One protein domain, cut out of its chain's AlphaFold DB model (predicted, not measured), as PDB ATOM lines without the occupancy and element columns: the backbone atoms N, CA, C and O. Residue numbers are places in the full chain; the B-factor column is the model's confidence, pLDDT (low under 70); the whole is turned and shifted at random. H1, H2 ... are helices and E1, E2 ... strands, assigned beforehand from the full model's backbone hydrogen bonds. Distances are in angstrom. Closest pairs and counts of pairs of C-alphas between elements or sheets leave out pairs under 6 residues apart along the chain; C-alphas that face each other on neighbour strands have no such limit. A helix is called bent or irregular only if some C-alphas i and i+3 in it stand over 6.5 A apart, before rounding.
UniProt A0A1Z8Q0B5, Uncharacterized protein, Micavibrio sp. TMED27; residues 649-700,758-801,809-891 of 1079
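AT A GLANCE: This is residues 649 to 700, 758 to 801 and 809 to 891 of the 1079 residues of an uncharacterized protein of Micavibrio sp. TMED27 (UniProt A0A1Z8Q0B5). One strongly twisted sheet of seven strands makes the core, with helices over both faces in three layers: H1 and H2 cover one face, H5 and H6 the other, and H7 packs on the sheet at E6 and E7. The short H3 and H4 lie off the sheet. The printed part has 179 residues, with seven named helices and seven named strands in the order H1 E1 H2 E2 H3 E3 H4 H5 E4 H6 E5 E6 H7 E7. The mixed sheet runs E2 E3 E1 E4 E5 E6 E7; the class is mixed, helices and strands, and the whole is compact, with a radius of gyration of the C-alphas of 15.7 A and spans of 52 by 38 by 31 A.

HOW THE PARTS SIT: E2, residues 693 to 697, is an edge strand parallel to E3, residues 767 to 772, with N 697 and O 770 2.8 A apart. E3 is parallel to E1, residues 667 to 672 (N 769 to O 668, 2.8 A). E1 is parallel to E4, residues 813 to 817 (N 669 to O 814, 2.8 A), and E4 to E5, residues 843 to 847 (N 844 to O 815, 2.8 A). E5 forms an antiparallel hairpin with E6, residues 850 to 854 (N 845 to O 852, 2.8 A), and E6 is antiparallel to the edge strand E7, residues 888 to 890 (N 853 to O 888, 2.8 A). H2, residues 677 to 689, runs along the strands at a height over the sheet of 8.4 A; E1, H2 and E2 form a split strand-helix-strand unit, two strands running the same way with E3 between them, and its crossover is right-handed. H1, residues 649 to 662, is on the same face, over E4, and touches H2 at a steep tilt of 39 degrees, the same way; their closest C-alphas, of Thr 656 and Ala 686, are 5.0 A apart. With residues 661 to 662 alone H1 touches H7, residues 859 to 869, which is on the sheet; the closest C-alphas, of Trp 662 and Ile 863, are 6.2 A apart. On the opposite face H6, residues 826 to 838, lies over E5; E4, H6 and E5 form a strand-helix-strand unit, parallel neighbours with a helix between, with a right-handed crossover. With residues 832 to 836 alone H6 touches H5, residues 784 to 789, which is over E3; the closest C-alphas, of Ser 789 and Leu 836, are 4.8 A apart. H4, residues 778 to 782, is irregular, C-alphas 779 and 782 being 7.6 A apart, and is close to H5 but not clearly touching; H3, residues 758 to 761, is only just not on the sheet, with 4 pairs of C-alphas within 10 A. Every O i to N i+4 pair is within hydrogen-bond range in H1, H2, H5, H6 and H7; H4 has 0 of 1, with 1 of 2 O i to N i+3 pairs, and H3 is too short for an O i to N i+4 pair.

IN THESE COORDINATES: H1 begins at C-alpha 649 (14.444, -41.644, -15.005) and is 19.0 A long; H2 is 18.8 A, H6 18.3 A and H7 15.2 A. E1 spans 16.6 A and E3 16.4 A. E7 ends at C-alpha 890 (28.420, -51.520, -8.809).

THE WHOLE: The two C-alphas farthest apart, of Thr 801 and Gly 876, are 52.4 A from each other. Residues 701 to 757 and 802 to 808 are not printed; the gaps between C-alphas are 22.5 A and 18.2 A. The link H7 to E7, 18 residues, is long. The mean pLDDT of the printed part is 90.0; residues 823 to 824 are under 70.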
ATOM      1  N   ARG A 649      14.914 -41.726 -16.397       87.38
ATOM      2  CA  ARG A 649      14.444 -41.644 -15.005       87.38
ATOM      3  C   ARG A 649      15.310 -42.470 -14.048       87.38
ATOM      4  O   ARG A 649      15.636 -42.007 -12.960       87.38
ATOM      5  N   VAL A 650      15.701 -43.680 -14.458       90.81
ATOM      6  CA  VAL A 650      16.590 -44.537 -13.655       90.81
ATOM      7  C   VAL A 650      17.946 -43.856 -13.488       90.81
ATOM      8  O   VAL A 650      18.520 -43.868 -12.400       90.81
ATOM      9  N   VAL A 651      18.432 -43.211 -14.552       92.25
ATOM     10  CA  VAL A 651      19.658 -42.410 -14.506       92.25
ATOM     11  C   VAL A 651      19.508 -41.217 -13.559       92.25
ATOM     12  O   VAL A 651      20.402 -40.989 -12.749       92.25
ATOM     13  N   GLU A 652      18.391 -40.485 -13.608       93.56
ATOM     14  CA  GLU A 652      18.096 -39.370 -12.697       93.56
ATOM     15  C   GLU A 652      18.139 -39.804 -11.225       93.56
ATOM     16  O   GLU A 652      18.805 -39.164 -10.404       93.56
ATOM     17  N   ASP A 653      17.457 -40.903 -10.897       93.88
ATOM     18  CA  ASP A 653      17.385 -41.441  -9.538       93.88
ATOM     19  C   ASP A 653      18.769 -41.880  -9.043       93.88
ATOM     20  O   ASP A 653      19.181 -41.514  -7.938       93.88
ATOM     21  N   ASN A 654      19.535 -42.584  -9.882       95.38
ATOM     22  CA  ASN A 654      20.886 -43.020  -9.538       95.38
ATOM     23  C   ASN A 654      21.852 -41.837  -9.386       95.38
ATOM     24  O   ASN A 654      22.620 -41.801  -8.425       95.38
ATOM     25  N   LEU A 655      21.806 -40.840 -10.277       96.00
ATOM     26  CA  LEU A 655      22.625 -39.629 -10.157       96.00
ATOM     27  C   LEU A 655      22.283 -38.853  -8.880       96.00
ATOM     28  O   LEU A 655      23.188 -38.431  -8.160       96.00
ATOM     29  N   THR A 656      20.995 -38.703  -8.567       96.00
ATOM     30  CA  THR A 656      20.533 -38.039  -7.340       96.00
ATOM     31  C   THR A 656      21.038 -38.768  -6.097       96.00
ATOM     32  O   THR A 656      21.571 -38.125  -5.189       96.00
ATOM     33  N   HIS A 657      20.936 -40.102  -6.069       95.69
ATOM     34  CA  HIS A 657      21.447 -40.939  -4.979       95.69
ATOM     35  C   HIS A 657      22.953 -40.760  -4.789       95.69
ATOM     36  O   HIS A 657      23.399 -40.448  -3.690       95.69
ATOM     37  N   ILE A 658      23.740 -40.875  -5.862       95.81
ATOM     38  CA  ILE A 658      25.202 -40.717  -5.817       95.81
ATOM     39  C   ILE A 658      25.576 -39.336  -5.279       95.81
ATOM     40  O   ILE A 658      26.438 -39.204  -4.411       95.81
ATOM     41  N   MET A 659      24.917 -38.289  -5.769       96.12
ATOM     42  CA  MET A 659      25.215 -36.918  -5.371       96.12
ATOM     43  C   MET A 659      24.813 -36.590  -3.936       96.12
ATOM     44  O   MET A 659      25.486 -35.781  -3.300       96.12
ATOM     45  N   THR A 660      23.727 -37.180  -3.443       94.12
ATOM     46  CA  THR A 660      23.192 -36.899  -2.104       94.12
ATOM     47  C   THR A 660      23.857 -37.767  -1.045       94.12
ATOM     48  O   THR A 660      24.154 -37.284   0.041       94.12
ATOM     49  N   ASN A 661      24.128 -39.033  -1.367       93.75
ATOM     50  CA  ASN A 661      24.622 -40.005  -0.402       93.75
ATOM     51  C   ASN A 661      26.134 -40.173  -0.498       93.75
ATOM     52  O   ASN A 661      26.802 -40.091   0.525       93.75
ATOM     53  N   TRP A 662      26.707 -40.364  -1.689       95.00
ATOM     54  CA  TRP A 662      28.142 -40.664  -1.816       95.00
ATOM     55  C   TRP A 662      29.019 -39.419  -1.914       95.00
ATOM     56  O   TRP A 662      30.157 -39.439  -1.457       95.00
ATOM     57  N   LEU A 663      28.512 -38.352  -2.533       95.25
ATOM     58  CA  LEU A 663      29.282 -37.148  -2.866       95.25
ATOM     59  C   LEU A 663      28.779 -35.896  -2.139       95.25
ATOM     60  O   LEU A 663      28.993 -34.785  -2.626       95.25
ATOM     61  N   SER A 664      28.097 -36.050  -1.003       92.69
ATOM     62  CA  SER A 664      27.512 -34.934  -0.244       92.69
ATOM     63  C   SER A 664      28.530 -33.854   0.138       92.69
ATOM     64  O   SER A 664      28.179 -32.680   0.193       92.69
ATOM     65  N   ASP A 665      29.796 -34.230   0.326       92.25
ATOM     66  CA  ASP A 665      30.914 -33.343   0.658       92.25
ATOM     67  C   ASP A 665      31.741 -32.898  -0.565       92.25
ATOM     68  O   ASP A 665      32.775 -32.252  -0.396       92.25
ATOM     69  N   LYS A 666      31.340 -33.247  -1.798       94.44
ATOM     70  CA  LYS A 666      32.115 -32.969  -3.024       94.44
ATOM     71  C   LYS A 666      31.321 -32.192  -4.055       94.44
ATOM     72  O   LYS A 666      30.178 -32.522  -4.352       94.44
ATOM     73  N   HIS A 667      31.931 -31.185  -4.668       95.12
ATOM     74  CA  HIS A 667      31.452 -30.641  -5.937       95.12
ATOM     75  C   HIS A 667      31.506 -31.717  -7.028       95.12
ATOM     76  O   HIS A 667      32.310 -32.648  -6.960       95.12
ATOM     77  N   VAL A 668      30.660 -31.597  -8.047       96.38
ATOM     78  CA  VAL A 668      30.547 -32.608  -9.102       96.38
ATOM     79  C   VAL A 668      30.804 -31.981 -10.463       96.38
ATOM     80  O   VAL A 668      30.177 -30.988 -10.819       96.38
ATOM     81  N   ALA A 669      31.705 -32.579 -11.236       95.25
ATOM     82  CA  ALA A 669      31.888 -32.298 -12.651       95.25
ATOM     83  C   ALA A 669      31.264 -33.427 -13.480       95.25
ATOM     84  O   ALA A 669      31.675 -34.574 -13.338       95.25
ATOM     85  N   ILE A 670      30.289 -33.134 -14.343       95.62
ATOM     86  CA  ILE A 670      29.643 -34.145 -15.195       95.62
ATOM     87  C   ILE A 670      30.144 -34.007 -16.631       95.62
ATOM     88  O   ILE A 670      29.972 -32.961 -17.255       95.62
ATOM     89  N   GLY A 671      30.760 -35.068 -17.150       92.62
ATOM     90  CA  GLY A 671      31.213 -35.174 -18.533       92.62
ATOM     91  C   GLY A 671      30.150 -35.745 -19.458       92.62
ATOM     92  O   GLY A 671      29.659 -36.848 -19.211       92.62
ATOM     93  N   ARG A 672      29.840 -35.034 -20.547       87.75
ATOM     94  CA  ARG A 672      28.866 -35.470 -21.567       87.75
ATOM     95  C   ARG A 672      29.144 -34.892 -22.957       87.75
ATOM     96  O   ARG A 672      29.854 -33.891 -23.100       87.75
ATOM     97  N   ILE A 673      28.517 -35.481 -23.978       82.69
ATOM     98  CA  ILE A 673      28.454 -34.896 -25.325       82.69
ATOM     99  C   ILE A 673      27.638 -33.594 -25.360       82.69
ATOM    100  O   ILE A 673      26.757 -33.340 -24.536       82.69
ATOM    101  N   GLY A 674      27.917 -32.755 -26.357       80.50
ATOM    102  CA  GLY A 674      27.303 -31.435 -26.526       80.50
ATOM    103  C   GLY A 674      25.837 -31.417 -26.975       80.50
ATOM    104  O   GLY A 674      25.291 -30.329 -27.107       80.50
ATOM    105  N   THR A 675      25.216 -32.574 -27.233       82.69
ATOM    106  CA  THR A 675      23.960 -32.676 -28.005       82.69
ATOM    107  C   THR A 675      22.891 -33.607 -27.403       82.69
ATOM    108  O   THR A 675      21.872 -33.848 -28.034       82.69
ATOM    109  N   ALA A 676      23.057 -34.128 -26.183       86.94
ATOM    110  CA  ALA A 676      22.036 -34.970 -25.539       86.94
ATOM    111  C   ALA A 676      20.979 -34.125 -24.789       86.94
ATOM    112  O   ALA A 676      21.217 -33.705 -23.652       86.94
ATOM    113  N   ASP A 677      19.840 -33.822 -25.411       86.25
ATOM    114  CA  ASP A 677      18.730 -33.064 -24.808       86.25
ATOM    115  C   ASP A 677      18.163 -33.738 -23.558       86.25
ATOM    116  O   ASP A 677      18.045 -33.075 -22.524       86.25
ATOM    117  N   SER A 678      17.892 -35.047 -23.625       86.38
ATOM    118  CA  SER A 678      17.316 -35.819 -22.514       86.38
ATOM    119  C   SER A 678      18.201 -35.735 -21.271       86.38
ATOM    120  O   SER A 678      17.746 -35.423 -20.176       86.38
ATOM    121  N   ARG A 679      19.516 -35.899 -21.453       89.88
ATOM    122  CA  ARG A 679      20.468 -35.853 -20.345       89.88
ATOM    123  C   ARG A 679      20.609 -34.456 -19.739       89.88
ATOM    124  O   ARG A 679      20.848 -34.355 -18.544       89.88
ATOM    125  N   ARG A 680      20.440 -33.378 -20.519       90.94
ATOM    126  CA  ARG A 680      20.455 -32.003 -19.979       90.94
ATOM    127  C   ARG A 680      19.304 -31.812 -18.993       90.94
ATOM    128  O   ARG A 680      19.479 -31.194 -17.950       90.94
ATOM    129  N   GLU A 681      18.128 -32.329 -19.330       90.12
ATOM    130  CA  GLU A 681      16.973 -32.319 -18.434       90.12
ATOM    131  C   GLU A 681      17.214 -33.176 -17.190       90.12
ATOM    132  O   GLU A 681      17.069 -32.662 -16.084       90.12
ATOM    133  N   THR A 682      17.681 -34.418 -17.356       91.75
ATOM    134  CA  THR A 682      18.051 -35.312 -16.245       91.75
ATOM    135  C   THR A 682      19.038 -34.649 -15.278       91.75
ATOM    136  O   THR A 682      18.859 -34.712 -14.064       91.75
ATOM    137  N   GLU A 683      20.067 -33.970 -15.795       93.50
ATOM    138  CA  GLU A 683      21.055 -33.235 -14.994       93.50
ATOM    139  C   GLU A 683      20.417 -32.094 -14.194       93.50
ATOM    140  O   GLU A 683      20.715 -31.937 -13.011       93.50
ATOM    141  N   LEU A 684      19.520 -31.316 -14.811       93.69
ATOM    142  CA  LEU A 684      18.806 -30.229 -14.138       93.69
ATOM    143  C   LEU A 684      17.869 -30.757 -13.041       93.69
ATOM    144  O   LEU A 684      17.863 -30.204 -11.940       93.69
ATOM    145  N   CYS A 685      17.119 -31.832 -13.303       93.44
ATOM    146  CA  CYS A 685      16.248 -32.475 -12.314       93.44
ATOM    147  C   CYS A 685      17.058 -33.041 -11.140       93.44
ATOM    148  O   CYS A 685      16.778 -32.723  -9.980       93.44
ATOM    149  N   ALA A 686      18.121 -33.798 -11.433       95.00
ATOM    150  CA  ALA A 686      18.991 -34.385 -10.421       95.00
ATOM    151  C   ALA A 686      19.721 -33.310  -9.597       95.00
ATOM    152  O   ALA A 686      19.841 -33.442  -8.380       95.00
ATOM    153  N   ALA A 687      20.162 -32.212 -10.220       95.50
ATOM    154  CA  ALA A 687      20.745 -31.075  -9.509       95.50
ATOM    155  C   ALA A 687      19.745 -30.410  -8.561       95.50
ATOM    156  O   ALA A 687      20.107 -30.046  -7.443       95.50
ATOM    157  N   ASN A 688      18.491 -30.264  -8.993       95.00
ATOM    158  CA  ASN A 688      17.434 -29.684  -8.178       95.00
ATOM    159  C   ASN A 688      17.139 -30.577  -6.963       95.00
ATOM    160  O   ASN A 688      17.138 -30.099  -5.834       95.00
ATOM    161  N   ARG A 689      16.994 -31.894  -7.164       95.31
ATOM    162  CA  ARG A 689      16.766 -32.865  -6.075       95.31
ATOM    163  C   ARG A 689      17.950 -32.961  -5.112       95.31
ATOM    164  O   ARG A 689      17.741 -33.009  -3.906       95.31
ATOM    165  N   ALA A 690      19.178 -32.923  -5.627       95.44
ATOM    166  CA  ALA A 690      20.401 -32.942  -4.822       95.44
ATOM    167  C   ALA A 690      20.799 -31.560  -4.258       95.44
ATOM    168  O   ALA A 690      21.847 -31.450  -3.625       95.44
ATOM    169  N   GLN A 691      20.001 -30.508  -4.500       94.56
ATOM    170  CA  GLN A 691      20.229 -29.128  -4.040       94.56
ATOM    171  C   GLN A 691      21.608 -28.558  -4.436       94.56
ATOM    172  O   GLN A 691      22.319 -27.951  -3.635       94.56
ATOM    173  N   ARG A 692      21.990 -28.740  -5.708       95.75
ATOM    174  CA  ARG A 692      23.276 -28.286  -6.272       95.75
ATOM    175  C   ARG A 692      23.094 -27.155  -7.270       95.75
ATOM    176  O   ARG A 692      22.267 -27.252  -8.174       95.75
ATOM    177  N   LYS A 693      23.912 -26.108  -7.153       95.88
ATOM    178  CA  LYS A 693      23.953 -24.975  -8.090       95.88
ATOM    179  C   LYS A 693      24.645 -25.385  -9.388       95.88
ATOM    180  O   LYS A 693      25.710 -26.003  -9.342       95.88
ATOM    181  N   VAL A 694      24.068 -25.034 -10.535       95.94
ATOM    182  CA  VAL A 694      24.468 -25.571 -11.846       95.94
ATOM    183  C   VAL A 694      25.182 -24.524 -12.704       95.94
ATOM    184  O   VAL A 694      24.734 -23.383 -12.835       95.94
ATOM    185  N   THR A 695      26.280 -24.929 -13.346       94.50
ATOM    186  CA  THR A 695      26.990 -24.147 -14.373       94.50
ATOM    187  C   THR A 695      27.478 -25.046 -15.513       94.50
ATOM    188  O   THR A 695      27.653 -26.249 -15.341       94.50
ATOM    189  N   ALA A 696      27.734 -24.457 -16.682       93.38
ATOM    190  CA  ALA A 696      28.162 -25.148 -17.898       93.38
ATOM    191  C   ALA A 696      29.525 -24.641 -18.401       93.38
ATOM    192  O   ALA A 696      29.755 -23.430 -18.463       93.38
ATOM    193  N   PHE A 697      30.403 -25.562 -18.804       91.12
ATOM    194  CA  PHE A 697      31.729 -25.287 -19.352       91.12
ATOM    195  C   PHE A 697      31.956 -25.992 -20.694       91.12
ATOM    196  O   PHE A 697      31.787 -27.205 -20.828       91.12
ATOM    197  N   GLY A 698      32.452 -25.225 -21.666       88.88
ATOM    198  CA  GLY A 698      32.814 -25.709 -22.994       88.88
ATOM    199  C   GLY A 698      31.807 -25.244 -24.041       88.88
ATOM    200  O   GLY A 698      30.601 -25.278 -23.815       88.88
ATOM    201  N   ALA A 699      32.300 -24.819 -25.207       84.94
ATOM    202  CA  ALA A 699      31.492 -24.100 -26.195       84.94
ATOM    203  C   ALA A 699      30.230 -24.860 -26.645       84.94
ATOM    204  O   ALA A 699      29.177 -24.245 -26.798       84.94
ATOM    205  N   ALA A 700      30.322 -26.183 -26.827       84.50
ATOM    206  CA  ALA A 700      29.184 -27.011 -27.226       84.50
ATOM    207  C   ALA A 700      28.117 -27.112 -26.117       84.50
ATOM    208  O   ALA A 700      26.941 -26.881 -26.379       84.50
ATOM    209  N   TRP A 758      30.650 -18.577  -6.301       91.06
ATOM    210  CA  TRP A 758      30.467 -19.984  -5.931       91.06
ATOM    211  C   TRP A 758      31.794 -20.747  -5.875       91.06
ATOM    212  O   TRP A 758      31.998 -21.531  -4.957       91.06
ATOM    213  N   PHE A 759      32.699 -20.522  -6.831       88.25
ATOM    214  CA  PHE A 759      34.006 -21.189  -6.850       88.25
ATOM    215  C   PHE A 759      35.001 -20.595  -5.839       88.25
ATOM    216  O   PHE A 759      35.895 -21.310  -5.398       88.25
ATOM    217  N   GLU A 760      34.870 -19.315  -5.478       85.00
ATOM    218  CA  GLU A 760      35.760 -18.645  -4.516       85.00
ATOM    219  C   GLU A 760      35.357 -18.897  -3.053       85.00
ATOM    220  O   GLU A 760      36.226 -19.056  -2.197       85.00
ATOM    221  N   HIS A 761      34.053 -18.947  -2.764       83.25
ATOM    222  CA  HIS A 761      33.519 -18.953  -1.397       83.25
ATOM    223  C   HIS A 761      32.489 -20.065  -1.124       83.25
ATOM    224  O   HIS A 761      31.977 -20.168  -0.008       83.25
ATOM    225  N   GLY A 762      32.144 -20.886  -2.119       78.31
ATOM    226  CA  GLY A 762      31.170 -21.965  -1.961       78.31
ATOM    227  C   GLY A 762      31.684 -23.112  -1.093       78.31
ATOM    228  O   GLY A 762      32.853 -23.484  -1.139       78.31
ATOM    229  N   GLN A 763      30.783 -23.711  -0.312       85.06
ATOM    230  CA  GLN A 763      31.084 -24.937   0.428       85.06
ATOM    231  C   GLN A 763      31.183 -26.128  -0.532       85.06
ATOM    232  O   GLN A 763      30.375 -26.245  -1.461       85.06
ATOM    233  N   ALA A 764      32.129 -27.038  -0.284       80.88
ATOM    234  CA  ALA A 764      32.204 -28.311  -0.997       80.88
ATOM    235  C   ALA A 764      30.854 -29.049  -0.926       80.88
ATOM    236  O   ALA A 764      30.133 -28.933   0.062       80.88
ATOM    237  N   GLY A 765      30.465 -29.735  -2.004       87.38
ATOM    238  CA  GLY A 765      29.142 -30.375  -2.093       87.38
ATOM    239  C   GLY A 765      28.062 -29.550  -2.799       87.38
ATOM    240  O   GLY A 765      27.057 -30.099  -3.232       87.38
ATOM    241  N   THR A 766      28.267 -28.244  -3.002       91.75
ATOM    242  CA  THR A 766      27.171 -27.343  -3.431       91.75
ATOM    243  C   THR A 766      27.089 -27.065  -4.936       91.75
ATOM    244  O   THR A 766      26.125 -26.450  -5.390       91.75
ATOM    245  N   ILE A 767      28.078 -27.497  -5.728       95.06
ATOM    246  CA  ILE A 767      28.213 -27.124  -7.153       95.06
ATOM    247  C   ILE A 767      28.135 -28.367  -8.035       95.06
ATOM    248  O   ILE A 767      28.743 -29.395  -7.726       95.06
ATOM    249  N   MET A 768      27.424 -28.232  -9.154       96.19
ATOM    250  CA  MET A 768      27.451 -29.130 -10.302       96.19
ATOM    251  C   MET A 768      27.940 -28.362 -11.543       96.19
ATOM    252  O   MET A 768      27.318 -27.395 -11.983       96.19
ATOM    253  N   ALA A 769      29.059 -28.796 -12.117       94.50
ATOM    254  CA  ALA A 769      29.638 -28.240 -13.333       94.50
ATOM    255  C   ALA A 769      29.507 -29.235 -14.491       94.50
ATOM    256  O   ALA A 769      30.137 -30.288 -14.491       94.50
ATOM    257  N   ILE A 770      28.727 -28.887 -15.506       95.31
ATOM    258  CA  ILE A 770      28.595 -29.697 -16.719       95.31
ATOM    259  C   ILE A 770      29.741 -29.350 -17.665       95.31
ATOM    260  O   ILE A 770      29.962 -28.176 -17.967       95.31
ATOM    261  N   MET A 771      30.490 -30.349 -18.125       93.50
ATOM    262  CA  MET A 771      31.728 -30.175 -18.879       93.50
ATOM    263  C   MET A 771      31.690 -30.914 -20.215       93.50
ATOM    264  O   MET A 771      31.223 -32.049 -20.310       93.50
ATOM    265  N   SER A 772      32.226 -30.272 -21.256       92.19
ATOM    266  CA  SER A 772      32.435 -30.927 -22.546       92.19
ATOM    267  C   SER A 772      33.572 -31.952 -22.500       92.19
ATOM    268  O   SER A 772      34.582 -31.749 -21.818       92.19
ATOM    269  N   GLY A 773      33.430 -32.985 -23.331       87.94
ATOM    270  CA  GLY A 773      34.427 -34.032 -23.544       87.94
ATOM    271  C   GLY A 773      34.168 -35.221 -22.646       87.94
ATOM    272  O   GLY A 773      34.386 -35.134 -21.447       87.94
ATOM    273  N   SER A 774      33.695 -36.326 -23.207       88.94
ATOM    274  CA  SER A 774      33.425 -37.536 -22.427       88.94
ATOM    275  C   SER A 774      34.072 -38.779 -23.021       88.94
ATOM    276  O   SER A 774      34.000 -39.829 -22.399       88.94
ATOM    277  N   GLN A 775      34.697 -38.686 -24.194       87.25
ATOM    278  CA  GLN A 775      35.197 -39.819 -24.972       87.25
ATOM    279  C   GLN A 775      36.724 -39.941 -24.929       87.25
ATOM    280  O   GLN A 775      37.251 -41.032 -25.112       87.25
ATOM    281  N   GLY A 776      37.443 -38.845 -24.671       85.00
ATOM    282  CA  GLY A 776      38.893 -38.843 -24.449       85.00
ATOM    283  C   GLY A 776      39.751 -39.063 -25.695       85.00
ATOM    284  O   GLY A 776      40.966 -39.187 -25.568       85.00
ATOM    285  N   ASN A 777      39.152 -39.113 -26.885       81.25
ATOM    286  CA  ASN A 777      39.874 -39.271 -28.147       81.25
ATOM    287  C   ASN A 777      40.600 -37.972 -28.556       81.25
ATOM    288  O   ASN A 777      40.373 -36.897 -27.998       81.25
ATOM    289  N   ALA A 778      41.496 -38.064 -29.541       71.81
ATOM    290  CA  ALA A 778      42.353 -36.941 -29.939       71.81
ATOM    291  C   ALA A 778      41.573 -35.715 -30.452       71.81
ATOM    292  O   ALA A 778      42.025 -34.586 -30.270       71.81
ATOM    293  N   ILE A 779      40.390 -35.904 -31.050       73.75
ATOM    294  CA  ILE A 779      39.551 -34.785 -31.507       73.75
ATOM    295  C   ILE A 779      38.968 -33.986 -30.329       73.75
ATOM    296  O   ILE A 779      38.750 -32.780 -30.443       73.75
ATOM    297  N   GLU A 780      38.796 -34.614 -29.164       78.94
ATOM    298  CA  GLU A 780      38.352 -33.958 -27.935       78.94
ATOM    299  C   GLU A 780      39.482 -33.264 -27.158       78.94
ATOM    300  O   GLU A 780      39.233 -32.804 -26.043       78.94
ATOM    301  N   PHE A 781      40.702 -33.127 -27.697       82.00
ATOM    302  CA  PHE A 781      41.803 -32.534 -26.928       82.00
ATOM    303  C   PHE A 781      41.458 -31.132 -26.399       82.00
ATOM    304  O   PHE A 781      41.807 -30.795 -25.276       82.00
ATOM    305  N   GLU A 782      40.692 -30.312 -27.124       84.25
ATOM    306  CA  GLU A 782      40.298 -28.979 -26.639       84.25
ATOM    307  C   GLU A 782      39.085 -28.958 -25.694       84.25
ATOM    308  O   GLU A 782      38.680 -27.882 -25.230       84.25
ATOM    309  N   SER A 783      38.516 -30.123 -25.386       89.56
ATOM    310  CA  SER A 783      37.396 -30.266 -24.460       89.56
ATOM    311  C   SER A 783      37.793 -30.005 -23.003       89.56
ATOM    312  O   SER A 783      38.967 -30.017 -22.625       89.56
ATOM    313  N   MET A 784      36.793 -29.724 -22.168       91.38
ATOM    314  CA  MET A 784      36.999 -29.295 -20.788       91.38
ATOM    315  C   MET A 784      37.580 -30.390 -19.900       91.38
ATOM    316  O   MET A 784      38.531 -30.118 -19.168       91.38
ATOM    317  N   LEU A 785      37.057 -31.615 -19.982       92.44
ATOM    318  CA  LEU A 785      37.584 -32.726 -19.187       92.44
ATOM    319  C   LEU A 785      38.971 -33.166 -19.650       92.44
ATOM    320  O   LEU A 785      39.815 -33.475 -18.810       92.44
ATOM    321  N   TYR A 786      39.252 -33.114 -20.955       92.31
ATOM    322  CA  TYR A 786      40.593 -33.396 -21.464       92.31
ATOM    323  C   TYR A 786      41.608 -32.389 -20.908       92.31
ATOM    324  O   TYR A 786      42.616 -32.782 -20.319       92.31
ATOM    325  N   LYS A 787      41.292 -31.088 -20.982       92.50
ATOM    326  CA  LYS A 787      42.093 -30.012 -20.377       92.50
ATOM    327  C   LYS A 787      42.287 -30.177 -18.873       92.50
ATOM    328  O   LYS A 787      43.384 -29.920 -18.380       92.50
ATOM    329  N   LEU A 788      41.242 -30.589 -18.152       92.75
ATOM    330  CA  LEU A 788      41.297 -30.822 -16.706       92.75
ATOM    331  C   LEU A 788      42.241 -31.978 -16.368       92.75
ATOM    332  O   LEU A 788      43.034 -31.883 -15.435       92.75
ATOM    333  N   SER A 789      42.203 -33.046 -17.167       92.75
ATOM    334  CA  SER A 789      43.082 -34.205 -16.992       92.75
ATOM    335  C   SER A 789      44.569 -33.871 -17.179       92.75
ATOM    336  O   SER A 789      45.420 -34.501 -16.559       92.75
ATOM    337  N   GLU A 790      44.876 -32.849 -17.985       91.56
ATOM    338  CA  GLU A 790      46.238 -32.397 -18.298       91.56
ATOM    339  C   GLU A 790      46.685 -31.177 -17.477       91.56
ATOM    340  O   GLU A 790      47.785 -30.669 -17.676       91.56
ATOM    341  N   GLY A 791      45.853 -30.685 -16.555       89.81
ATOM    342  CA  GLY A 791      46.196 -29.537 -15.715       89.81
ATOM    343  C   GLY A 791      46.282 -28.204 -16.457       89.81
ATOM    344  O   GLY A 791      47.019 -27.312 -16.044       89.81
ATOM    345  N   ARG A 792      45.550 -28.067 -17.565       90.12
ATOM    346  CA  ARG A 792      45.516 -26.858 -18.405       90.12
ATOM    347  C   ARG A 792      44.110 -26.276 -18.550       90.12
ATOM    348  O   ARG A 792      43.821 -25.556 -19.508       90.12
ATOM    349  N   SER A 793      43.198 -26.638 -17.651       88.88
ATOM    350  CA  SER A 793      41.815 -26.165 -17.687       88.88
ATOM    351  C   SER A 793      41.659 -24.780 -17.058       88.88
ATOM    352  O   SER A 793      42.566 -24.252 -16.414       88.88
ATOM    353  N   TYR A 794      40.458 -24.203 -17.172       82.75
ATOM    354  CA  TYR A 794      40.099 -23.008 -16.401       82.75
ATOM    355  C   TYR A 794      40.198 -23.232 -14.885       82.75
ATOM    356  O   TYR A 794      40.345 -22.253 -14.159       82.75
ATOM    357  N   LEU A 795      40.132 -24.488 -14.420       86.75
ATOM    358  CA  LEU A 795      40.255 -24.849 -13.008       86.75
ATOM    359  C   LEU A 795      41.709 -24.938 -12.523       86.75
ATOM    360  O   LEU A 795      41.942 -25.032 -11.322       86.75
ATOM    361  N   ASP A 796      42.671 -24.884 -13.446       86.25
ATOM    362  CA  ASP A 796      44.110 -24.895 -13.162       86.25
ATOM    363  C   ASP A 796      44.762 -23.521 -13.384       86.25
ATOM    364  O   ASP A 796      45.836 -23.240 -12.855       86.25
ATOM    365  N   ALA A 797      44.132 -22.668 -14.196       83.31
ATOM    366  CA  ALA A 797      44.686 -21.384 -14.605       83.31
ATOM    367  C   ALA A 797      44.822 -20.388 -13.436       83.31
ATOM    368  O   ALA A 797      43.981 -20.335 -12.540       83.31
ATOM    369  N   ASP A 798      45.852 -19.534 -13.487       79.19
ATOM    370  CA  ASP A 798      46.070 -18.467 -12.502       79.19
ATOM    371  C   ASP A 798      45.134 -17.267 -12.784       79.19
ATOM    372  O   ASP A 798      45.248 -16.650 -13.854       79.19
ATOM    373  N   PRO A 799      44.262 -16.866 -11.833       79.12
ATOM    374  CA  PRO A 799      43.416 -15.673 -11.937       79.12
ATOM    375  C   PRO A 799      44.152 -14.378 -12.274       79.12
ATOM    376  O   PRO A 799      43.555 -13.472 -12.857       79.12
ATOM    377  N   LYS A 800      45.443 -14.268 -11.935       79.06
ATOM    378  CA  LYS A 800      46.270 -13.098 -12.266       79.06
ATOM    379  C   LYS A 800      46.597 -13.011 -13.754       79.06
ATOM    380  O   LYS A 800      46.843 -11.917 -14.257       79.06
ATOM    381  N   THR A 801      46.613 -14.146 -14.451       76.25
ATOM    382  CA  THR A 801      46.974 -14.238 -15.875       76.25
ATOM    383  C   THR A 801      45.761 -14.433 -16.782       76.25
ATOM    384  O   THR A 801      45.816 -14.082 -17.959       76.25
ATOM    385  N   ASN A 809      40.359 -26.503  -5.817       87.38
ATOM    386  CA  ASN A 809      40.994 -27.615  -5.120       87.38
ATOM    387  C   ASN A 809      40.336 -28.929  -5.555       87.38
ATOM    388  O   ASN A 809      39.272 -29.288  -5.062       87.38
ATOM    389  N   LEU A 810      40.980 -29.671  -6.457       88.06
ATOM    390  CA  LEU A 810      40.397 -30.886  -7.036       88.06
ATOM    391  C   LEU A 810      40.061 -31.990  -6.015       88.06
ATOM    392  O   LEU A 810      39.266 -32.866  -6.325       88.06
ATOM    393  N   LYS A 811      40.587 -31.952  -4.783       85.50
ATOM    394  CA  LYS A 811      40.194 -32.899  -3.716       85.50
ATOM    395  C   LYS A 811      38.739 -32.727  -3.256       85.50
ATOM    396  O   LYS A 811      38.141 -33.666  -2.717       85.50
ATOM    397  N   ASP A 812      38.182 -31.543  -3.491       90.38
ATOM    398  CA  ASP A 812      36.794 -31.195  -3.186       90.38
ATOM    399  C   ASP A 812      35.860 -31.527  -4.361       90.38
ATOM    400  O   ASP A 812      34.670 -31.235  -4.300       90.38
ATOM    401  N   TRP A 813      36.381 -32.139  -5.433       93.38
ATOM    402  CA  TRP A 813      35.644 -32.470  -6.650       93.38
ATOM    403  C   TRP A 813      35.601 -33.977  -6.902       93.38
ATOM    404  O   TRP A 813      36.556 -34.705  -6.634       93.38
ATOM    405  N   ALA A 814      34.492 -34.428  -7.477       96.19
ATOM    406  CA  ALA A 814      34.353 -35.725  -8.121       96.19
ATOM    407  C   ALA A 814      33.947 -35.530  -9.585       96.19
ATOM    408  O   ALA A 814      33.248 -34.570  -9.922       96.19
ATOM    409  N   VAL A 815      34.369 -36.443 -10.456       96.62
ATOM    410  CA  VAL A 815      33.986 -36.440 -11.872       96.62
ATOM    411  C   VAL A 815      33.005 -37.574 -12.130       96.62
ATOM    412  O   VAL A 815      33.283 -38.714 -11.780       96.62
ATOM    413  N   ILE A 816      31.880 -37.287 -12.777       96.44
ATOM    414  CA  ILE A 816      30.940 -38.288 -13.280       96.44
ATOM    415  C   ILE A 816      31.044 -38.308 -14.803       96.44
ATOM    416  O   ILE A 816      30.627 -37.374 -15.485       96.44
ATOM    417  N   MET A 817      31.579 -39.393 -15.348       93.88
ATOM    418  CA  MET A 817      31.536 -39.697 -16.775       93.88
ATOM    419  C   MET A 817      30.173 -40.321 -17.074       93.88
ATOM    420  O   MET A 817      30.025 -41.540 -17.107       93.88
ATOM    421  N   SER A 818      29.155 -39.477 -17.255       86.56
ATOM    422  CA  SER A 818      27.751 -39.902 -17.386       86.56
ATOM    423  C   SER A 818      27.417 -40.474 -18.775       86.56
ATOM    424  O   SER A 818      26.257 -40.672 -19.126       86.56
ATOM    425  N   GLN A 819      28.434 -40.768 -19.584       86.88
ATOM    426  CA  GLN A 819      28.289 -41.377 -20.894       86.88
ATOM    427  C   GLN A 819      29.326 -42.473 -21.091       86.88
ATOM    428  O   GLN A 819      30.523 -42.244 -20.898       86.88
ATOM    429  N   SER A 820      28.864 -43.653 -21.502       83.06
ATOM    430  CA  SER A 820      29.755 -44.758 -21.841       83.06
ATOM    431  C   SER A 820      30.604 -44.416 -23.066       83.06
ATOM    432  O   SER A 820      30.226 -43.577 -23.896       83.06
ATOM    433  N   ALA A 821      31.745 -45.085 -23.210       82.31
ATOM    434  CA  ALA A 821      32.537 -44.982 -24.424       82.31
ATOM    435  C   ALA A 821      31.699 -45.364 -25.650       82.31
ATOM    436  O   ALA A 821      31.096 -46.438 -25.699       82.31
ATOM    437  N   ILE A 822      31.709 -44.501 -26.660       75.94
ATOM    438  CA  ILE A 822      31.254 -44.845 -28.006       75.94
ATOM    439  C   ILE A 822      32.194 -45.939 -28.544       75.94
ATOM    440  O   ILE A 822      33.411 -45.842 -28.322       75.94
ATOM    441  N   PRO A 823      31.686 -46.965 -29.255       69.25
ATOM    442  CA  PRO A 823      32.525 -47.980 -29.886       69.25
ATOM    443  C   PRO A 823      33.725 -47.377 -30.645       69.25
ATOM    444  O   PRO A 823      33.598 -46.468 -31.472       69.25
ATOM    445  N   GLY A 824      34.924 -47.864 -30.311       68.44
ATOM    446  CA  GLY A 824      36.211 -47.344 -30.794       68.44
ATOM    447  C   GLY A 824      36.927 -46.373 -29.842       68.44
ATOM    448  O   GLY A 824      38.152 -46.332 -29.859       68.44
ATOM    449  N   ASN A 825      36.217 -45.676 -28.946       79.56
ATOM    450  CA  ASN A 825      36.815 -44.702 -28.016       79.56
ATOM    451  C   ASN A 825      37.152 -45.286 -26.631       79.56
ATOM    452  O   ASN A 825      37.714 -44.590 -25.792       79.56
ATOM    453  N   ALA A 826      36.829 -46.554 -26.355       84.12
ATOM    454  CA  ALA A 826      36.959 -47.140 -25.014       84.12
ATOM    455  C   ALA A 826      38.377 -47.042 -24.423       84.12
ATOM    456  O   ALA A 826      38.550 -46.767 -23.235       84.12
ATOM    457  N   LYS A 827      39.411 -47.222 -25.255       89.12
ATOM    458  CA  LYS A 827      40.814 -47.082 -24.833       89.12
ATOM    459  C   LYS A 827      41.152 -45.638 -24.444       89.12
ATOM    460  O   LYS A 827      41.840 -45.407 -23.444       89.12
ATOM    461  N   ASP A 828      40.653 -44.688 -25.219       89.56
ATOM    462  CA  ASP A 828      40.916 -43.265 -25.050       89.56
ATOM    463  C   ASP A 828      40.174 -42.719 -23.823       89.56
ATOM    464  O   ASP A 828      40.788 -42.097 -22.953       89.56
ATOM    465  N   GLN A 829      38.897 -43.080 -23.655       91.94
ATOM    466  CA  GLN A 829      38.107 -42.733 -22.471       91.94
ATOM    467  C   GLN A 829      38.742 -43.306 -21.197       91.94
ATOM    468  O   GLN A 829      38.911 -42.591 -20.209       91.94
ATOM    469  N   LYS A 830      39.186 -44.571 -21.226       92.56
ATOM    470  CA  LYS A 830      39.896 -45.193 -20.099       92.56
ATOM    471  C   LYS A 830      41.183 -44.444 -19.747       92.56
ATOM    472  O   LYS A 830      41.522 -44.311 -18.572       92.56
ATOM    473  N   THR A 831      41.909 -43.949 -20.748       93.12
ATOM    474  CA  THR A 831      43.115 -43.134 -20.539       93.12
ATOM    475  C   THR A 831      42.775 -41.807 -19.869       93.12
ATOM    476  O   THR A 831      43.427 -41.430 -18.894       93.12
ATOM    477  N   LEU A 832      41.725 -41.135 -20.343       94.31
ATOM    478  CA  LEU A 832      41.216 -39.903 -19.750       94.31
ATOM    479  C   LEU A 832      40.805 -40.108 -18.280       94.31
ATOM    480  O   LEU A 832      41.249 -39.355 -17.414       94.31
ATOM    481  N   ILE A 833      40.031 -41.159 -17.981       94.94
ATOM    482  CA  ILE A 833      39.591 -41.509 -16.618       94.94
ATOM    483  C   ILE A 833      40.791 -41.715 -15.693       94.94
ATOM    484  O   ILE A 833      40.834 -41.141 -14.607       94.94
ATOM    485  N   LYS A 834      41.806 -42.468 -16.133       93.75
ATOM    486  CA  LYS A 834      43.029 -42.686 -15.346       93.75
ATOM    487  C   LYS A 834      43.769 -41.386 -15.040       93.75
ATOM    488  O   LYS A 834      44.227 -41.204 -13.916       93.75
ATOM    489  N   ARG A 835      43.876 -40.474 -16.013       94.38
ATOM    490  CA  ARG A 835      44.507 -39.157 -15.810       94.38
ATOM    491  C   ARG A 835      43.721 -38.310 -14.807       94.38
ATOM    492  O   ARG A 835      44.317 -37.726 -13.908       94.38
ATOM    493  N   LEU A 836      42.390 -38.294 -14.906       93.69
ATOM    494  CA  LEU A 836      41.516 -37.600 -13.953       93.69
ATOM    495  C   LEU A 836      41.608 -38.196 -12.538       93.69
ATOM    496  O   LEU A 836      41.687 -37.453 -11.563       93.69
ATOM    497  N   ALA A 837      41.671 -39.522 -12.414       92.94
ATOM    498  CA  ALA A 837      41.865 -40.193 -11.132       92.94
ATOM    499  C   ALA A 837      43.245 -39.872 -10.524       92.94
ATOM    500  O   ALA A 837      43.342 -39.558  -9.338       92.94
ATOM    501  N   ALA A 838      44.307 -39.850 -11.340       92.38
ATOM    502  CA  ALA A 838      45.664 -39.488 -10.914       92.38
ATOM    503  C   ALA A 838      45.784 -38.030 -10.429       92.38
ATOM    504  O   ALA A 838      46.656 -37.710  -9.623       92.38
ATOM    505  N   ARG A 839      44.871 -37.148 -10.858       91.00
ATOM    506  CA  ARG A 839      44.722 -35.777 -10.340       91.00
ATOM    507  C   ARG A 839      44.108 -35.719  -8.927       91.00
ATOM    508  O   ARG A 839      43.976 -34.626  -8.381       91.00
ATOM    509  N   GLY A 840      43.750 -36.860  -8.329       88.00
ATOM    510  CA  GLY A 840      43.284 -36.982  -6.944       88.00
ATOM    511  C   GLY A 840      41.766 -36.924  -6.750       88.00
ATOM    512  O   GLY A 840      41.313 -36.941  -5.607       88.00
ATOM    513  N   MET A 841      40.985 -36.880  -7.832       92.12
ATOM    514  CA  MET A 841      39.515 -36.889  -7.800       92.12
ATOM    515  C   MET A 841      38.975 -38.326  -7.822       92.12
ATOM    516  O   MET A 841      39.539 -39.161  -8.538       92.12
ATOM    517  N   PRO A 842      37.866 -38.627  -7.126       95.81
ATOM    518  CA  PRO A 842      37.041 -39.785  -7.446       95.81
ATOM    519  C   PRO A 842      36.428 -39.620  -8.842       95.81
ATOM    520  O   PRO A 842      35.936 -38.536  -9.177       95.81
ATOM    521  N   VAL A 843      36.439 -40.681  -9.648       96.62
ATOM    522  CA  VAL A 843      35.829 -40.680 -10.987       96.62
ATOM    523  C   VAL A 843      34.793 -41.793 -11.074       96.62
ATOM    524  O   VAL A 843      35.135 -42.963 -10.947       96.62
ATOM    525  N   ILE A 844      33.531 -41.437 -11.295       96.69
ATOM    526  CA  ILE A 844      32.434 -42.382 -11.504       96.69
ATOM    527  C   ILE A 844      32.221 -42.556 -13.009       96.69
ATOM    528  O   ILE A 844      31.876 -41.611 -13.712       96.69
ATOM    529  N   GLU A 845      32.454 -43.764 -13.502       95.06
ATOM    530  CA  GLU A 845      32.349 -44.169 -14.902       95.06
ATOM    531  C   GLU A 845      31.015 -44.877 -15.159       95.06
ATOM    532  O   GLU A 845      30.678 -45.836 -14.463       95.06
ATOM    533  N   ALA A 846      30.283 -44.445 -16.191       91.94
ATOM    534  CA  ALA A 846      29.200 -45.236 -16.764       91.94
ATOM    535  C   ALA A 846      29.784 -46.488 -17.439       91.94
ATOM    536  O   ALA A 846      30.479 -46.378 -18.452       91.94
ATOM    537  N   PHE A 847      29.496 -47.671 -16.896       87.62
ATOM    538  CA  PHE A 847      30.041 -48.939 -17.373       87.62
ATOM    539  C   PHE A 847      28.904 -49.879 -17.771       87.62
ATOM    540  O   PHE A 847      28.486 -50.750 -17.011       87.62
ATOM    541  N   ASP A 848      28.404 -49.689 -18.989       79.69
ATOM    542  CA  ASP A 848      27.188 -50.345 -19.469       79.69
ATOM    543  C   ASP A 848      25.963 -50.037 -18.568       79.69
ATOM    544  O   ASP A 848      25.717 -48.865 -18.281       79.69
ATOM    545  N   ASP A 849      25.221 -51.047 -18.094       83.62
ATOM    546  CA  ASP A 849      24.132 -50.900 -17.108       83.62
ATOM    547  C   ASP A 849      24.631 -50.796 -15.658       83.62
ATOM    548  O   ASP A 849      23.849 -50.755 -14.704       83.62
ATOM    549  N   ASN A 850      25.949 -50.768 -15.489       90.00
ATOM    550  CA  ASN A 850      26.635 -50.684 -14.214       90.00
ATOM    551  C   ASN A 850      27.335 -49.326 -14.093       90.00
ATOM    552  O   ASN A 850      27.411 -48.534 -15.038       90.00
ATOM    553  N   LEU A 851      27.916 -49.077 -12.925       93.62
ATOM    554  CA  LEU A 851      28.878 -47.995 -12.753       93.62
ATOM    555  C   LEU A 851      30.169 -48.526 -12.143       93.62
ATOM    556  O   LEU A 851      30.162 -49.505 -11.394       93.62
ATOM    557  N   ARG A 852      31.285 -47.869 -12.457       95.12
ATOM    558  CA  ARG A 852      32.586 -48.140 -11.840       95.12
ATOM    559  C   ARG A 852      33.108 -46.878 -11.161       95.12
ATOM    560  O   ARG A 852      33.157 -45.818 -11.773       95.12
ATOM    561  N   VAL A 853      33.517 -46.984  -9.900       96.69
ATOM    562  CA  VAL A 853      34.091 -45.876  -9.126       96.69
ATOM    563  C   VAL A 853      35.602 -46.045  -9.045       96.69
ATOM    564  O   VAL A 853      36.097 -46.935  -8.357       96.69
ATOM    565  N   HIS A 854      36.328 -45.164  -9.723       96.19
ATOM    566  CA  HIS A 854      37.787 -45.083  -9.715       96.19
ATOM    567  C   HIS A 854      38.258 -44.124  -8.628       96.19
ATOM    568  O   HIS A 854      37.631 -43.088  -8.390       96.19
ATOM    569  N   ASN A 855      39.395 -44.439  -8.005       94.50
ATOM    570  CA  ASN A 855      39.980 -43.646  -6.920       94.50
ATOM    571  C   ASN A 855      38.943 -43.239  -5.837       94.50
ATOM    572  O   ASN A 855      38.800 -42.054  -5.525       94.50
ATOM    573  N   PRO A 856      38.200 -44.196  -5.240       92.81
ATOM    574  CA  PRO A 856      37.171 -43.873  -4.248       92.81
ATOM    575  C   PRO A 856      37.752 -43.216  -2.983       92.81
ATOM    576  O   PRO A 856      37.034 -42.542  -2.246       92.81
ATOM    577  N   GLY A 857      39.052 -43.379  -2.712       88.81
ATOM    578  CA  GLY A 857      39.731 -42.751  -1.580       88.81
ATOM    579  C   GLY A 857      39.006 -43.012  -0.257       88.81
ATOM    580  O   GLY A 857      38.695 -44.154   0.082       88.81
ATOM    581  N   LYS A 858      38.697 -41.940   0.482       88.06
ATOM    582  CA  LYS A 858      37.958 -42.017   1.755       88.06
ATOM    583  C   LYS A 858      36.478 -42.392   1.594       88.06
ATOM    584  O   LYS A 858      35.869 -42.801   2.573       88.06
ATOM    585  N   LEU A 859      35.916 -42.290   0.386       91.25
ATOM    586  CA  LEU A 859      34.520 -42.644   0.114       91.25
ATOM    587  C   LEU A 859      34.307 -44.158   0.034       91.25
ATOM    588  O   LEU A 859      33.171 -44.607   0.080       91.25
ATOM    589  N   LYS A 860      35.381 -44.957  -0.071       94.06
ATOM    590  CA  LYS A 860      35.290 -46.405  -0.301       94.06
ATOM    591  C   LYS A 860      34.371 -47.114   0.695       94.06
ATOM    592  O   LYS A 860      33.461 -47.810   0.269       94.06
ATOM    593  N   GLN A 861      34.610 -46.938   1.997       93.00
ATOM    594  CA  GLN A 861      33.815 -47.621   3.021       93.00
ATOM    595  C   GLN A 861      32.367 -47.126   3.018       93.00
ATOM    596  O   GLN A 861      31.449 -47.931   3.034       93.00
ATOM    597  N   HIS A 862      32.182 -45.812   2.893       93.50
ATOM    598  CA  HIS A 862      30.862 -45.189   2.844       93.50
ATOM    599  C   HIS A 862      30.005 -45.700   1.675       93.50
ATOM    600  O   HIS A 862      28.831 -46.001   1.854       93.50
ATOM    601  N   ILE A 863      30.603 -45.860   0.489       94.94
ATOM    602  CA  ILE A 863      29.927 -46.442  -0.678       94.94
ATOM    603  C   ILE A 863      29.536 -47.899  -0.399       94.94
ATOM    604  O   ILE A 863      28.411 -48.290  -0.686       94.94
ATOM    605  N   LEU A 864      30.436 -48.708   0.169       94.62
ATOM    606  CA  LEU A 864      30.147 -50.115   0.473       94.62
ATOM    607  C   LEU A 864      29.029 -50.260   1.516       94.62
ATOM    608  O   LEU A 864      28.129 -51.076   1.324       94.62
ATOM    609  N   ASP A 865      29.052 -49.443   2.569       93.94
ATOM    610  CA  ASP A 865      28.030 -49.440   3.619       93.94
ATOM    611  C   ASP A 865      26.652 -49.062   3.050       93.94
ATOM    612  O   ASP A 865      25.651 -49.706   3.369       93.94
ATOM    613  N   ASP A 866      26.594 -48.072   2.156       94.50
ATOM    614  CA  ASP A 866      25.361 -47.680   1.465       94.50
ATOM    615  C   ASP A 866      24.848 -48.774   0.513       94.50
ATOM    616  O   ASP A 866      23.649 -49.063   0.484       94.50
ATOM    617  N   LEU A 867      25.733 -49.457  -0.221       93.19
ATOM    618  CA  LEU A 867      25.342 -50.591  -1.064       93.19
ATOM    619  C   LEU A 867      24.763 -51.746  -0.236       93.19
ATOM    620  O   LEU A 867      23.811 -52.394  -0.677       93.19
ATOM    621  N   ILE A 868      25.286 -51.982   0.971       93.00
ATOM    622  CA  ILE A 868      24.732 -52.966   1.909       93.00
ATOM    623  C   ILE A 868      23.375 -52.500   2.440       93.00
ATOM    624  O   ILE A 868      22.405 -53.259   2.413       93.00
ATOM    625  N   ALA A 869      23.278 -51.243   2.879       91.62
ATOM    626  CA  ALA A 869      22.050 -50.672   3.429       91.62
ATOM    627  C   ALA A 869      20.899 -50.642   2.409       91.62
ATOM    628  O   ALA A 869      19.742 -50.857   2.766       91.62
ATOM    629  N   THR A 870      21.215 -50.422   1.132       88.19
ATOM    630  CA  THR A 870      20.247 -50.420   0.024       88.19
ATOM    631  C   THR A 870      19.958 -51.817  -0.536       88.19
ATOM    632  O   THR A 870      19.163 -51.950  -1.466       88.19
ATOM    633  N   GLY A 871      20.579 -52.869   0.015       88.00
ATOM    634  CA  GLY A 871      20.384 -54.257  -0.411       88.00
ATOM    635  C   GLY A 871      21.005 -54.597  -1.771       88.00
ATOM    636  O   GLY A 871      20.693 -55.643  -2.336       88.00
ATOM    637  N   ARG A 872      21.875 -53.732  -2.305       87.50
ATOM    638  CA  ARG A 872      22.604 -53.938  -3.570       87.50
ATOM    639  C   ARG A 872      23.863 -54.789  -3.397       87.50
ATOM    640  O   ARG A 872      24.391 -55.299  -4.381       87.50
ATOM    641  N   LEU A 873      24.337 -54.940  -2.162       90.56
ATOM    642  CA  LEU A 873      25.468 -55.776  -1.776       90.56
ATOM    643  C   LEU A 873      25.124 -56.546  -0.496       90.56
ATOM    644  O   LEU A 873      24.540 -55.995   0.432       90.56
ATOM    645  N   HIS A 874      25.495 -57.821  -0.414       88.19
ATOM    646  CA  HIS A 874      25.381 -58.569   0.837       88.19
ATOM    647  C   HIS A 874      26.587 -58.288   1.739       88.19
ATOM    648  O   HIS A 874      27.724 -58.237   1.269       88.19
ATOM    649  N   SER A 875      26.349 -58.125   3.043       88.12
ATOM    650  CA  SER A 875      27.440 -57.977   4.014       88.12
ATOM    651  C   SER A 875      28.358 -59.205   3.975       88.12
ATOM    652  O   SER A 875      27.876 -60.338   3.981       88.12
ATOM    653  N   GLY A 876      29.672 -58.979   3.910       86.06
ATOM    654  CA  GLY A 876      30.688 -60.020   3.725       86.06
ATOM    655  C   GLY A 876      31.094 -60.284   2.266       86.06
ATOM    656  O   GLY A 876      32.072 -61.000   2.041       86.06
ATOM    657  N   CYS A 877      30.393 -59.702   1.284       88.25
ATOM    658  CA  CYS A 877      30.705 -59.800  -0.150       88.25
ATOM    659  C   CYS A 877      31.454 -58.567  -0.693       88.25
ATOM    660  O   CYS A 877      31.552 -58.371  -1.901       88.25
ATOM    661  N   GLU A 878      32.005 -57.706   0.165       89.50
ATOM    662  CA  GLU A 878      32.617 -56.433  -0.248       89.50
ATOM    663  C   GLU A 878      33.821 -56.628  -1.176       89.50
ATOM    664  O   GLU A 878      34.114 -55.778  -2.016       89.50
ATOM    665  N   LYS A 879      34.521 -57.760  -1.054       87.50
ATOM    666  CA  LYS A 879      35.653 -58.102  -1.924       87.50
ATOM    667  C   LYS A 879      35.230 -58.446  -3.352       87.50
ATOM    668  O   LYS A 879      36.061 -58.317  -4.243       87.50
ATOM    669  N   ASP A 880      33.975 -58.831  -3.570       86.38
ATOM    670  CA  ASP A 880      33.484 -59.281  -4.878       86.38
ATOM    671  C   ASP A 880      33.238 -58.105  -5.835       86.38
ATOM    672  O   ASP A 880      33.247 -58.272  -7.054       86.38
ATOM    673  N   VAL A 881      33.054 -56.901  -5.285       90.88
ATOM    674  CA  VAL A 881      32.818 -55.661  -6.042       90.88
ATOM    675  C   VAL A 881      34.049 -54.757  -6.121       90.88
ATOM    676  O   VAL A 881      34.029 -53.763  -6.842       90.88
ATOM    677  N   VAL A 882      35.121 -55.070  -5.387       92.94
ATOM    678  CA  VAL A 882      36.360 -54.282  -5.377       92.94
ATOM    679  C   VAL A 882      37.378 -54.906  -6.330       92.94
ATOM    680  O   VAL A 882      37.860 -56.014  -6.115       92.94
ATOM    681  N   GLU A 883      37.750 -54.160  -7.366       92.56
ATOM    682  CA  GLU A 883      38.758 -54.564  -8.343       92.56
ATOM    683  C   GLU A 883      40.184 -54.465  -7.765       92.56
ATOM    684  O   GLU A 883      40.438 -53.820  -6.743       92.56
ATOM    685  N   ALA A 884      41.149 -55.102  -8.436       89.38
ATOM    686  CA  ALA A 884      42.538 -55.189  -7.970       89.38
ATOM    687  C   ALA A 884      43.231 -53.821  -7.816       89.38
ATOM    688  O   ALA A 884      44.137 -53.680  -6.998       89.38
ATOM    689  N   ASP A 885      42.805 -52.814  -8.581       87.94
ATOM    690  CA  ASP A 885      43.302 -51.437  -8.484       87.94
ATOM    691  C   ASP A 885      42.570 -50.595  -7.418       87.94
ATOM    692  O   ASP A 885      42.850 -49.408  -7.251       87.94
ATOM    693  N   GLY A 886      41.655 -51.213  -6.666       90.19
ATOM    694  CA  GLY A 886      40.871 -50.578  -5.615       90.19
ATOM    695  C   GLY A 886      39.590 -49.895  -6.094       90.19
ATOM    696  O   GLY A 886      38.884 -49.340  -5.245       90.19
ATOM    697  N   SER A 887      39.279 -49.941  -7.394       94.12
ATOM    698  CA  SER A 887      38.011 -49.456  -7.948       94.12
ATOM    699  C   SER A 887      36.826 -50.297  -7.469       94.12
ATOM    700  O   SER A 887      36.989 -51.470  -7.143       94.12
ATOM    701  N   ILE A 888      35.629 -49.710  -7.419       96.06
ATOM    702  CA  ILE A 888      34.393 -50.416  -7.036       96.06
ATOM    703  C   ILE A 888      33.499 -50.565  -8.269       96.06
ATOM    704  O   ILE A 888      33.137 -49.557  -8.873       96.06
ATOM    705  N   LEU A 889      33.114 -51.788  -8.626       94.62
ATOM    706  CA  LEU A 889      32.128 -52.080  -9.667       94.62
ATOM    707  C   LEU A 889      30.751 -52.307  -9.031       94.62
ATOM    708  O   LEU A 889      30.553 -53.265  -8.290       94.62
ATOM    709  N   VAL A 890      29.784 -51.449  -9.349       92.50
ATOM    710  CA  VAL A 890      28.420 -51.520  -8.809       92.50
ATOM    711  C   VAL A 890      27.463 -51.982  -9.897       92.50
ATOM    712  O   VAL A 890      27.246 -51.281 -10.888       92.50
ATOM    713  N   GLN A 891      26.882 -53.165  -9.706       88.81
ATOM    714  CA  GLN A 891      25.979 -53.775 -10.679       88.81
ATOM    715  C   GLN A 891      24.568 -53.168 -10.635       88.81
ATOM    716  O   GLN A 891      24.059 -52.830  -9.564       88.81
TER     717      GLN A 891